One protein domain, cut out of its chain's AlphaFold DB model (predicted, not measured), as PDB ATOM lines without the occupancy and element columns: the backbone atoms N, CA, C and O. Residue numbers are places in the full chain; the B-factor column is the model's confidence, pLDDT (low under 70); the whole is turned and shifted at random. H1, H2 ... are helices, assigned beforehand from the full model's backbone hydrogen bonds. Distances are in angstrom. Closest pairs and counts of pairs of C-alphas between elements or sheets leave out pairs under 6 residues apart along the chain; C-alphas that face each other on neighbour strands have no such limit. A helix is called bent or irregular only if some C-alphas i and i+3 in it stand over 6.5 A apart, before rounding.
ATOM      1  N   GLU A  78     234.153 181.203 279.605       93.25
ATOM      2  CA  GLU A  78     234.292 181.416 278.163       93.25
ATOM      3  C   GLU A  78     235.107 180.295 277.496       93.25
ATOM      4  O   GLU A  78     234.673 179.713 276.500       93.25
ATOM      5  N   GLN A  79     236.251 179.915 278.083       90.62
ATOM      6  CA  GLN A  79     237.064 178.796 277.594       90.62
ATOM      7  C   GLN A  79     236.269 177.485 277.608       90.62
ATOM      8  O   GLN A  79     236.311 176.735 276.633       90.62
ATOM      9  N   LYS A  80     235.502 177.214 278.673       91.69
ATOM     10  CA  LYS A  80     234.630 176.032 278.757       91.69
ATOM     11  C   LYS A  80     233.590 176.023 277.641       91.69
ATOM     12  O   LYS A  80     233.409 174.981 277.012       91.69
ATOM     13  N   GLY A  81     232.941 177.158 277.373       91.44
ATOM     14  CA  GLY A  81     231.982 177.297 276.275       91.44
ATOM     15  C   GLY A  81     232.611 176.984 274.915       91.44
ATOM     16  O   GLY A  81     232.101 176.145 274.173       91.44
ATOM     17  N   ASN A  82     233.775 177.571 274.630       91.94
ATOM     18  CA  ASN A  82     234.500 177.355 273.374       91.94
ATOM     19  C   ASN A  82     234.959 175.897 273.204       91.94
ATOM     20  O   ASN A  82     234.786 175.303 272.139       91.94
ATOM     21  N   VAL A  83     235.480 175.278 274.268       88.62
ATOM     22  CA  VAL A  83     235.849 173.854 274.268       88.62
ATOM     23  C   VAL A  83     234.630 172.971 274.007       88.62
ATOM     24  O   VAL A  83     234.711 172.029 273.218       88.62
ATOM     25  N   GLN A  84     233.490 173.252 274.643       90.19
ATOM     26  CA  GLN A  84     232.268 172.473 274.439       90.19
ATOM     27  C   GLN A  84     231.776 172.547 272.992       90.19
ATOM     28  O   GLN A  84     231.406 171.510 272.439       90.19
ATOM     29  N   LEU A  85     231.823 173.727 272.368       93.88
ATOM     30  CA  LEU A  85     231.474 173.896 270.957       93.88
ATOM     31  C   LEU A  85     232.365 173.036 270.050       93.88
ATOM     32  O   LEU A  85     231.839 172.258 269.256       93.88
ATOM     33  N   LEU A  86     233.687 173.078 270.244       87.38
ATOM     34  CA  LEU A  86     234.638 172.254 269.482       87.38
ATOM     35  C   LEU A  86     234.392 170.749 269.674       87.38
ATOM     36  O   LEU A  86     234.466 169.965 268.728       87.38
ATOM     37  N   VAL A  87     234.055 170.322 270.895       86.50
ATOM     38  CA  VAL A  87     233.722 168.918 271.180       86.50
ATOM     39  C   VAL A  87     232.419 168.496 270.493       86.50
ATOM     40  O   VAL A  87     232.317 167.354 270.040       86.50
ATOM     41  N   ILE A  88     231.415 169.374 270.431       89.44
ATOM     42  CA  ILE A  88     230.152 169.112 269.726       89.44
ATOM     43  C   ILE A  88     230.395 169.013 268.220       89.44
ATOM     44  O   ILE A  88     229.910 168.072 267.594       89.44
ATOM     45  N   GLU A  89     231.179 169.929 267.656       90.69
ATOM     46  CA  GLU A  89     231.547 169.929 266.240       90.69
ATOM     47  C   GLU A  89     232.245 168.621 265.847       90.69
ATOM     48  O   GLU A  89     231.780 167.919 264.948       90.69
ATOM     49  N   LEU A  90     233.265 168.209 266.612       86.19
ATOM     50  CA  LEU A  90     233.950 166.932 266.406       86.19
ATOM     51  C   LEU A  90     232.984 165.741 266.494       86.19
ATOM     52  O   LEU A  90     233.066 164.815 265.691       86.19
ATOM     53  N   LYS A  91     232.055 165.733 267.460       85.62
ATOM     54  CA  LYS A  91     231.063 164.650 267.589       85.62
ATOM     55  C   LYS A  91     230.120 164.583 266.390       85.62
ATOM     56  O   LYS A  91     229.753 163.481 265.979       85.62
ATOM     57  N   ASN A  92     229.717 165.729 265.851       90.44
ATOM     58  CA  ASN A  92     228.867 165.787 264.667       90.44
ATOM     59  C   ASN A  92     229.624 165.279 263.436       90.44
ATOM     60  O   ASN A  92     229.115 164.387 262.760       90.44
ATOM     61  N   ALA A  93     230.867 165.720 263.230       86.62
ATOM     62  CA  ALA A  93     231.720 165.227 262.150       86.62
ATOM     63  C   ALA A  93     231.987 163.711 262.264       86.62
ATOM     64  O   ALA A  93     231.865 162.974 261.286       86.62
ATOM     65  N   GLU A  94     232.260 163.202 263.475       84.94
ATOM     66  CA  GLU A  94     232.387 161.760 263.734       84.94
ATOM     67  C   GLU A  94     231.091 161.026 263.354       84.94
ATOM     68  O   GLU A  94     231.128 159.994 262.679       84.94
ATOM     69  N   LYS A  95     229.931 161.553 263.758       88.38
ATOM     70  CA  LYS A  95     228.623 160.956 263.464       88.38
ATOM     71  C   LYS A  95     228.333 160.919 261.964       88.38
ATOM     72  O   LYS A  95     227.852 159.895 261.477       88.38
ATOM     73  N   GLU A  96     228.618 161.993 261.239       91.50
ATOM     74  CA  GLU A  96     228.449 162.064 259.785       91.50
ATOM     75  C   GLU A  96     229.342 161.044 259.080       91.50
ATOM     76  O   GLU A  96     228.845 160.219 258.308       91.50
ATOM     77  N   PHE A  97     230.625 160.995 259.448       89.19
ATOM     78  CA  PHE A  97     231.566 160.007 258.931       89.19
ATOM     79  C   PHE A  97     231.071 158.569 259.149       89.19
ATOM     80  O   PHE A  97     231.043 157.763 258.217       89.19
ATOM     81  N   TYR A  98     230.618 158.227 260.361       84.75
ATOM     82  CA  TYR A  98     230.103 156.882 260.639       84.75
ATOM     83  C   TYR A  98     228.769 156.590 259.947       84.75
ATOM     84  O   TYR A  98     228.492 155.429 259.642       84.75
ATOM     85  N   THR A  99     227.955 157.607 259.672       91.06
ATOM     86  CA  THR A  99     226.696 157.440 258.935       91.06
ATOM     87  C   THR A  99     226.964 157.091 257.472       91.06
ATOM     88  O   THR A  99     226.336 156.175 256.942       91.06
ATOM     89  N   LEU A 100     227.936 157.759 256.846       91.19
ATOM     90  CA  LEU A 100     228.304 157.540 255.446       91.19
ATOM     91  C   LEU A 100     229.154 156.277 255.259       91.19
ATOM     92  O   LEU A 100     228.844 155.427 254.425       91.19
ATOM     93  N   TYR A 101     230.195 156.114 256.076       89.06
ATOM     94  CA  TYR A 101     231.249 155.120 255.855       89.06
ATOM     95  C   TYR A 101     231.299 154.013 256.914       89.06
ATOM     96  O   TYR A 101     232.069 153.062 256.788       89.06
ATOM     97  N   GLY A 102     230.474 154.061 257.964       81.50
ATOM     98  CA  GLY A 102     230.587 153.138 259.101       81.50
ATOM     99  C   GLY A 102     230.417 151.659 258.738       81.50
ATOM    100  O   GLY A 102     231.144 150.806 259.260       81.50
ATOM    101  N   LYS A 103     229.502 151.339 257.810       90.56
ATOM    102  CA  LYS A 103     229.321 149.962 257.305       90.56
ATOM    103  C   LYS A 103     230.561 149.480 256.551       90.56
ATOM    104  O   LYS A 103     231.022 148.363 256.782       90.56
ATOM    105  N   GLU A 104     231.121 150.337 255.702       87.56
ATOM    106  CA  GLU A 104     232.310 150.044 254.903       87.56
ATOM    107  C   GLU A 104     233.548 149.852 255.790       87.56
ATOM    108  O   GLU A 104     234.218 148.822 255.709       87.56
ATOM    109  N   VAL A 105     233.786 150.775 256.726       85.06
ATOM    110  CA  VAL A 105     234.870 150.685 257.716       85.06
ATOM    111  C   VAL A 105     234.770 149.393 258.527       85.06
ATOM    112  O   VAL A 105     235.782 148.748 258.810       85.06
ATOM    113  N   THR A 106     233.557 148.993 258.916       83.44
ATOM    114  CA  THR A 106     233.346 147.754 259.677       83.44
ATOM    115  C   THR A 106     233.713 146.529 258.847       83.44
ATOM    116  O   THR A 106     234.448 145.678 259.347       83.44
ATOM    117  N   LYS A 107     233.278 146.476 257.583       86.75
ATOM    118  CA  LYS A 107     233.601 145.385 256.657       86.75
ATOM    119  C   LYS A 107     235.110 145.275 256.408       86.75
ATOM    120  O   LYS A 107     235.701 144.223 256.615       86.75
ATOM    121  N   LEU A 108     235.775 146.384 256.095       81.88
ATOM    122  CA  LEU A 108     237.228 146.396 255.884       81.88
ATOM    123  C   LEU A 108     238.000 145.944 257.135       81.88
ATOM    124  O   LEU A 108     239.006 145.240 257.043       81.88
ATOM    125  N   ARG A 109     237.509 146.285 258.334       80.69
ATOM    126  CA  ARG A 109     238.088 145.811 259.600       80.69
ATOM    127  C   ARG A 109     237.852 144.323 259.845       80.69
ATOM    128  O   ARG A 109     238.722 143.690 260.447       80.69
ATOM    129  N   THR A 110     236.702 143.766 259.465       85.44
ATOM    130  CA  THR A 110     236.461 142.320 259.578       85.44
ATOM    131  C   THR A 110     237.341 141.549 258.610       85.44
ATOM    132  O   THR A 110     237.986 140.595 259.037       85.44
ATOM    133  N   ASP A 111     237.471 142.035 257.379       81.00
ATOM    134  CA  ASP A 111     238.290 141.412 256.340       81.00
ATOM    135  C   ASP A 111     239.772 141.437 256.743       81.00
ATOM    136  O   ASP A 111     240.460 140.421 256.686       81.00
ATOM    137  N   ALA A 112     240.248 142.553 257.306       77.44
ATOM    138  CA  ALA A 112     241.614 142.655 257.827       77.44
ATOM    139  C   ALA A 112     241.879 141.703 259.002       77.44
ATOM    140  O   ALA A 112     242.994 141.207 259.172       77.44
ATOM    141  N   ARG A 113     240.866 141.439 259.839       81.88
ATOM    142  CA  ARG A 113     240.976 140.460 260.930       81.88
ATOM    143  C   ARG A 113     240.975 139.029 260.406       81.88
ATOM    144  O   ARG A 113     241.714 138.223 260.963       81.88
ATOM    145  N   ALA A 114     240.159 138.724 259.400       84.44
ATOM    146  CA  ALA A 114     240.116 137.412 258.762       84.44
ATOM    147  C   ALA A 114     241.458 137.100 258.089       84.44
ATOM    148  O   ALA A 114     242.106 136.133 258.480       84.44
ATOM    149  N   ALA A 115     241.955 138.011 257.245       78.81
ATOM    150  CA  ALA A 115     243.257 137.877 256.595       78.81
ATOM    151  C   ALA A 115     244.378 137.637 257.619       78.81
ATOM    152  O   ALA A 115     245.135 136.674 257.537       78.81
ATOM    153  N   LYS A 116     244.403 138.432 258.699       83.62
ATOM    154  CA  LYS A 116     245.382 138.246 259.775       83.62
ATOM    155  C   LYS A 116     245.281 136.882 260.472       83.62
ATOM    156  O   LYS A 116     246.312 136.347 260.873       83.62
ATOM    157  N   LYS A 117     244.074 136.345 260.680       86.44
ATOM    158  CA  LYS A 117     243.880 135.011 261.279       86.44
ATOM    159  C   LYS A 117     244.357 133.898 260.348       86.44
ATOM    160  O   LYS A 117     244.869 132.897 260.828       86.44
ATOM    161  N   GLU A 118     244.217 134.106 259.048       88.69
ATOM    162  CA  GLU A 118     244.652 133.188 257.993       88.69
ATOM    163  C   GLU A 118     246.148 133.328 257.658       88.69
ATOM    164  O   GLU A 118     246.666 132.594 256.823       88.69
ATOM    165  N   GLY A 119     246.861 134.261 258.301       82.62
ATOM    166  CA  GLY A 119     248.264 134.553 258.000       82.62
ATOM    167  C   GLY A 119     248.474 135.281 256.668       82.62
ATOM    168  O   GLY A 119     249.611 135.409 256.220       82.62
ATOM    169  N   SER A 120     247.402 135.776 256.047       80.00
ATOM    170  CA  SER A 120     247.423 136.527 254.798       80.00
ATOM    171  C   SER A 120     247.353 138.040 255.043       80.00
ATOM    172  O   SER A 120     247.033 138.532 256.133       80.00
ATOM    173  N   THR A 121     247.696 138.816 254.017       80.94
ATOM    174  CA  THR A 121     247.579 140.276 254.031       80.94
ATOM    175  C   THR A 121     246.300 140.716 253.336       80.94
ATOM    176  O   THR A 121     245.865 140.100 252.367       80.94
ATOM    177  N   LEU A 122     245.718 141.823 253.800       79.94
ATOM    178  CA  LEU A 122     244.573 142.440 253.135       79.94
ATOM    179  C   LEU A 122     244.941 142.841 251.692       79.94
ATOM    180  O   LEU A 122     246.065 143.288 251.449       79.94
ATOM    181  N   SER A 123     243.999 142.709 250.756       84.25
ATOM    182  CA  SER A 123     244.206 143.077 249.350       84.25
ATOM    183  C   SER A 123     244.601 144.549 249.185       84.25
ATOM    184  O   SER A 123     244.214 145.410 249.978       84.25
ATOM    185  N   ASP A 124     245.346 144.863 248.126       80.50
ATOM    186  CA  ASP A 124     245.817 146.227 247.834       80.50
ATOM    187  C   ASP A 124     244.669 147.220 247.678       80.50
ATOM    188  O   ASP A 124     244.753 148.347 248.158       80.50
ATOM    189  N   THR A 125     243.572 146.790 247.057       85.75
ATOM    190  CA  THR A 125     242.363 147.599 246.880       85.75
ATOM    191  C   THR A 125     241.725 147.948 248.217       85.75
ATOM    192  O   THR A 125     241.454 149.114 248.487       85.75
ATOM    193  N   SER A 126     241.550 146.964 249.102       76.62
ATOM    194  CA  SER A 126     241.015 147.198 250.442       76.62
ATOM    195  C   SER A 126     241.972 148.017 251.309       76.62
ATOM    196  O   SER A 126     241.513 148.834 252.101       76.62
ATOM    197  N   ARG A 127     243.293 147.862 251.146       75.69
ATOM    198  CA  ARG A 127     244.293 148.700 251.828       75.69
ATOM    199  C   ARG A 127     244.212 150.161 251.386       75.69
ATOM    200  O   ARG A 127     244.119 151.027 252.251       75.69
ATOM    201  N   LYS A 128     244.184 150.428 250.077       83.44
ATOM    202  CA  LYS A 128     243.998 151.782 249.527       83.44
ATOM    203  C   LYS A 128     242.699 152.407 250.022       83.44
ATOM    204  O   LYS A 128     242.712 153.520 250.528       83.44
ATOM    205  N   ARG A 129     241.606 151.641 250.004       81.12
ATOM    206  CA  ARG A 129     240.310 152.130 250.472       81.12
ATOM    207  C   ARG A 129     240.300 152.479 251.961       81.12
ATOM    208  O   ARG A 129     239.660 153.444 252.356       81.12
ATOM    209  N   ILE A 130     241.016 151.724 252.795       77.88
ATOM    210  CA  ILE A 130     241.193 152.086 254.209       77.88
ATOM    211  C   ILE A 130     241.910 153.434 254.342       77.88
ATOM    212  O   ILE A 130     241.501 154.220 255.189       77.88
ATOM    213  N   LEU A 131     242.947 153.695 253.539       78.06
ATOM    214  CA  LEU A 131     243.685 154.963 253.578       78.06
ATOM    215  C   LEU A 131     242.799 156.141 253.160       78.06
ATOM    216  O   LEU A 131     242.710 157.108 253.907       78.06
ATOM    217  N   GLU A 132     242.049 156.013 252.064       80.44
ATOM    218  CA  GLU A 132     241.069 157.029 251.640       80.44
ATOM    219  C   GLU A 132     240.044 157.323 252.748       80.44
ATOM    220  O   GLU A 132     239.740 158.468 253.067       80.44
ATOM    221  N   LEU A 133     239.521 156.279 253.401       76.12
ATOM    222  CA  LEU A 133     238.580 156.444 254.511       76.12
ATOM    223  C   LEU A 133     239.210 157.091 255.749       76.12
ATOM    224  O   LEU A 133     238.478 157.630 256.576       76.12
ATOM    225  N   MET A 134     240.531 157.019 255.916       73.50
ATOM    226  CA  MET A 134     241.221 157.731 256.991       73.50
ATOM    227  C   MET A 134     241.333 159.226 256.699       73.50
ATOM    228  O   MET A 134     241.237 160.002 257.640       73.50
ATOM    229  N   GLU A 135     241.469 159.629 255.435       77.75
ATOM    230  CA  GLU A 135     241.487 161.044 255.036       77.75
ATOM    231  C   GLU A 135     240.129 161.723 255.255       77.75
ATOM    232  O   GLU A 135     240.069 162.887 255.633       77.75
ATOM    233  N   PHE A 136     239.026 160.988 255.078       77.38
ATOM    234  CA  PHE A 136     237.680 161.506 255.357       77.38
ATOM    235  C   PHE A 136     237.304 161.494 256.843       77.38
ATOM    236  O   PHE A 136     236.260 162.035 257.216       77.38
ATOM    237  N   ALA A 137     238.084 160.822 257.689       76.69
ATOM    238  CA  ALA A 137     237.798 160.781 259.112       76.69
ATOM    239  C   ALA A 137     238.114 162.147 259.744       76.69
ATOM    240  O   ALA A 137     239.110 162.770 259.385       76.69
ATOM    241  N   PRO A 138     237.312 162.613 260.714       75.31
ATOM    242  CA  PRO A 138     237.602 163.867 261.395       75.31
ATOM    243  C   PRO A 138     238.934 163.784 262.148       75.31
ATOM    244  O   PRO A 138     239.158 162.849 262.928       75.31
ATOM    245  N   ASP A 139     239.796 164.781 261.938       76.50
ATOM    246  CA  ASP A 139     241.110 164.834 262.570       76.50
ATOM    247  C   ASP A 139     241.010 165.346 264.008       76.50
ATOM    248  O   ASP A 139     240.870 166.534 264.285       76.50
ATOM    249  N   ILE A 140     241.119 164.419 264.955       73.06
ATOM    250  CA  ILE A 140     241.085 164.720 266.387       73.06
ATOM    251  C   ILE A 140     242.241 165.651 266.788       73.06
ATOM    252  O   ILE A 140     242.073 166.438 267.719       73.06
ATOM    253  N   VAL A 141     243.395 165.570 266.117       74.81
ATOM    254  CA  VAL A 141     244.575 166.384 266.444       74.81
ATOM    255  C   VAL A 141     244.293 167.854 266.164       74.81
ATOM    256  O   VAL A 141     244.574 168.694 267.013       74.81
ATOM    257  N   GLU A 142     243.629 168.158 265.050       76.12
ATOM    258  CA  GLU A 142     243.236 169.526 264.716       76.12
ATOM    259  C   GLU A 142     242.343 170.148 265.807       76.12
ATOM    260  O   GLU A 142     242.559 171.282 266.238       76.12
ATOM    261  N   TYR A 143     241.364 169.395 266.318       74.81
ATOM    262  CA  TYR A 143     240.508 169.863 267.414       74.81
ATOM    263  C   TYR A 143     241.274 170.015 268.734       74.81
ATOM    264  O   TYR A 143     241.014 170.957 269.485       74.81
ATOM    265  N   GLN A 144     242.228 169.125 269.020       74.56
ATOM    266  CA  GLN A 144     243.098 169.254 270.191       74.56
ATOM    267  C   GLN A 144     243.970 170.509 270.106       74.56
ATOM    268  O   GLN A 144     244.084 171.218 271.103       74.56
ATOM    269  N   ASP A 145     244.509 170.829 268.930       72.94
ATOM    270  CA  ASP A 145     245.310 172.032 268.701       72.94
ATOM    271  C   ASP A 145     244.467 173.309 268.812       72.94
ATOM    272  O   ASP A 145     244.912 174.298 269.401       72.94
ATOM    273  N   LYS A 146     243.225 173.297 268.304       77.00
ATOM    274  CA  LYS A 146     242.274 174.408 268.490       77.00
ATOM    275  C   LYS A 146     242.027 174.678 269.971       77.00
ATOM    276  O   LYS A 146     242.083 175.828 270.390       77.00
ATOM    277  N   VAL A 147     241.810 173.633 270.771       77.75
ATOM    278  CA  VAL A 147     241.637 173.782 272.222       77.75
ATOM    279  C   VAL A 147     242.933 174.208 272.907       77.75
ATOM    280  O   VAL A 147     242.891 175.063 273.783       77.75
ATOM    281  N   TRP A 148     244.081 173.661 272.506       75.75
ATOM    282  CA  TRP A 148     245.386 174.011 273.069       75.75
ATOM    283  C   TRP A 148     245.664 175.514 272.975       75.75
ATOM    284  O   TRP A 148     246.087 176.131 273.949       75.75
ATOM    285  N   LYS A 149     245.329 176.122 271.831       79.81
ATOM    286  CA  LYS A 149     245.456 177.568 271.588       79.81
ATOM    287  C   LYS A 149     244.544 178.431 272.467       79.81
ATOM    288  O   LYS A 149     244.821 179.615 272.619       79.81
ATOM    289  N   LEU A 150     243.473 177.871 273.035       80.69
ATOM    290  CA  LEU A 150     242.597 178.588 273.972       80.69
ATOM    291  C   LEU A 150     243.186 178.669 275.384       80.69
ATOM    292  O   LEU A 150     242.718 179.477 276.185       80.69
ATOM    293  N   LEU A 151     244.160 177.816 275.710       77.00
ATOM    294  CA  LEU A 151     244.762 177.730 277.038       77.00
ATOM    295  C   LEU A 151     245.912 178.730 277.182       77.00
ATOM    296  O   LEU A 151     246.726 178.876 276.271       77.00
TER     297      LEU A 151
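Overview. This is residues 78 to 151 of the 240 residues of an uncharacterized protein of Phycisphaerales bacterium (UniProt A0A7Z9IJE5). One long helix, H1, bends into a wide V, and the chain then folds back along the open side of that V as two shorter helices, H2 over part of the second arm and H3 alongside the first arm. The result is a long, thin rod, with the first and last printed residues near one end and the turn from H1 into H2 at the other. The printed part has 74 residues with three named helices in the order H1, H2, H3 and no named strand; the class is all helix. It is only just loose, close to extended, with a radius of gyration of the C-alphas of 16.6 A, and its C-alphas span 53 by 22 by 19 A.

Arrangement. H1, residues 78 to 117, was assigned as one helix by its hydrogen bonds, but it is bent: the C-alphas of residues 100 and 103 are 7.9 A apart. Its arms are H1a, residues 78 to 100, and H1b, residues 103 to 117, and their lines stand about perpendicular, at 73 degrees. H2, residues 124 to 135, touches H1b, with residues 105 to 108 of H1b alone; the closest C-alphas are those of Leu 108 and Ser 126, 6.7 A apart. H1b and H2 run opposite ways at a steep tilt of 47 degrees. H3, residues 140 to 148, touches H1a, with residues 83 to 90 of H1a alone; the closest C-alphas are those of Val 83 and Val 147, 6.1 A apart. H1a and H3 run opposite ways at a shallow tilt of 8 degrees. H1a and H2 are apart, and so are H1b and H3, and H2 and H3. In H1a, H1b, H2 and H3 every backbone O i to N i+4 pair is within hydrogen-bond range.

Along the chain. H1a begins at C-alpha 78, at (234.292, 181.416, 278.163), and measures 33.5 A from its first to its last C-alpha. Residues 101 and 102 belong to neither arm. H1b measures 21.2 A and ends at C-alpha 117, at (243.880, 135.011, 261.279). H2 runs 17.0 A from Asp 124 to Glu 135. H3 runs 12.2 A from Ile 140 to Trp 148, whose C-alpha is at (245.386, 174.011, 273.069).

Size, cuts and confidence. The two C-alphas farthest apart are those of Glu 78 and Glu 118, at 53.3 A, while those of Glu 78 and Leu 151, the first and last printed, are 11.2 A apart. The printed part has no cut. The link from H1 to H2 is short, with 6 residues, and the link from H2 to H3 is tight, with 4. The mean pLDDT of the printed part is 83.0, and no printed residue is under 70.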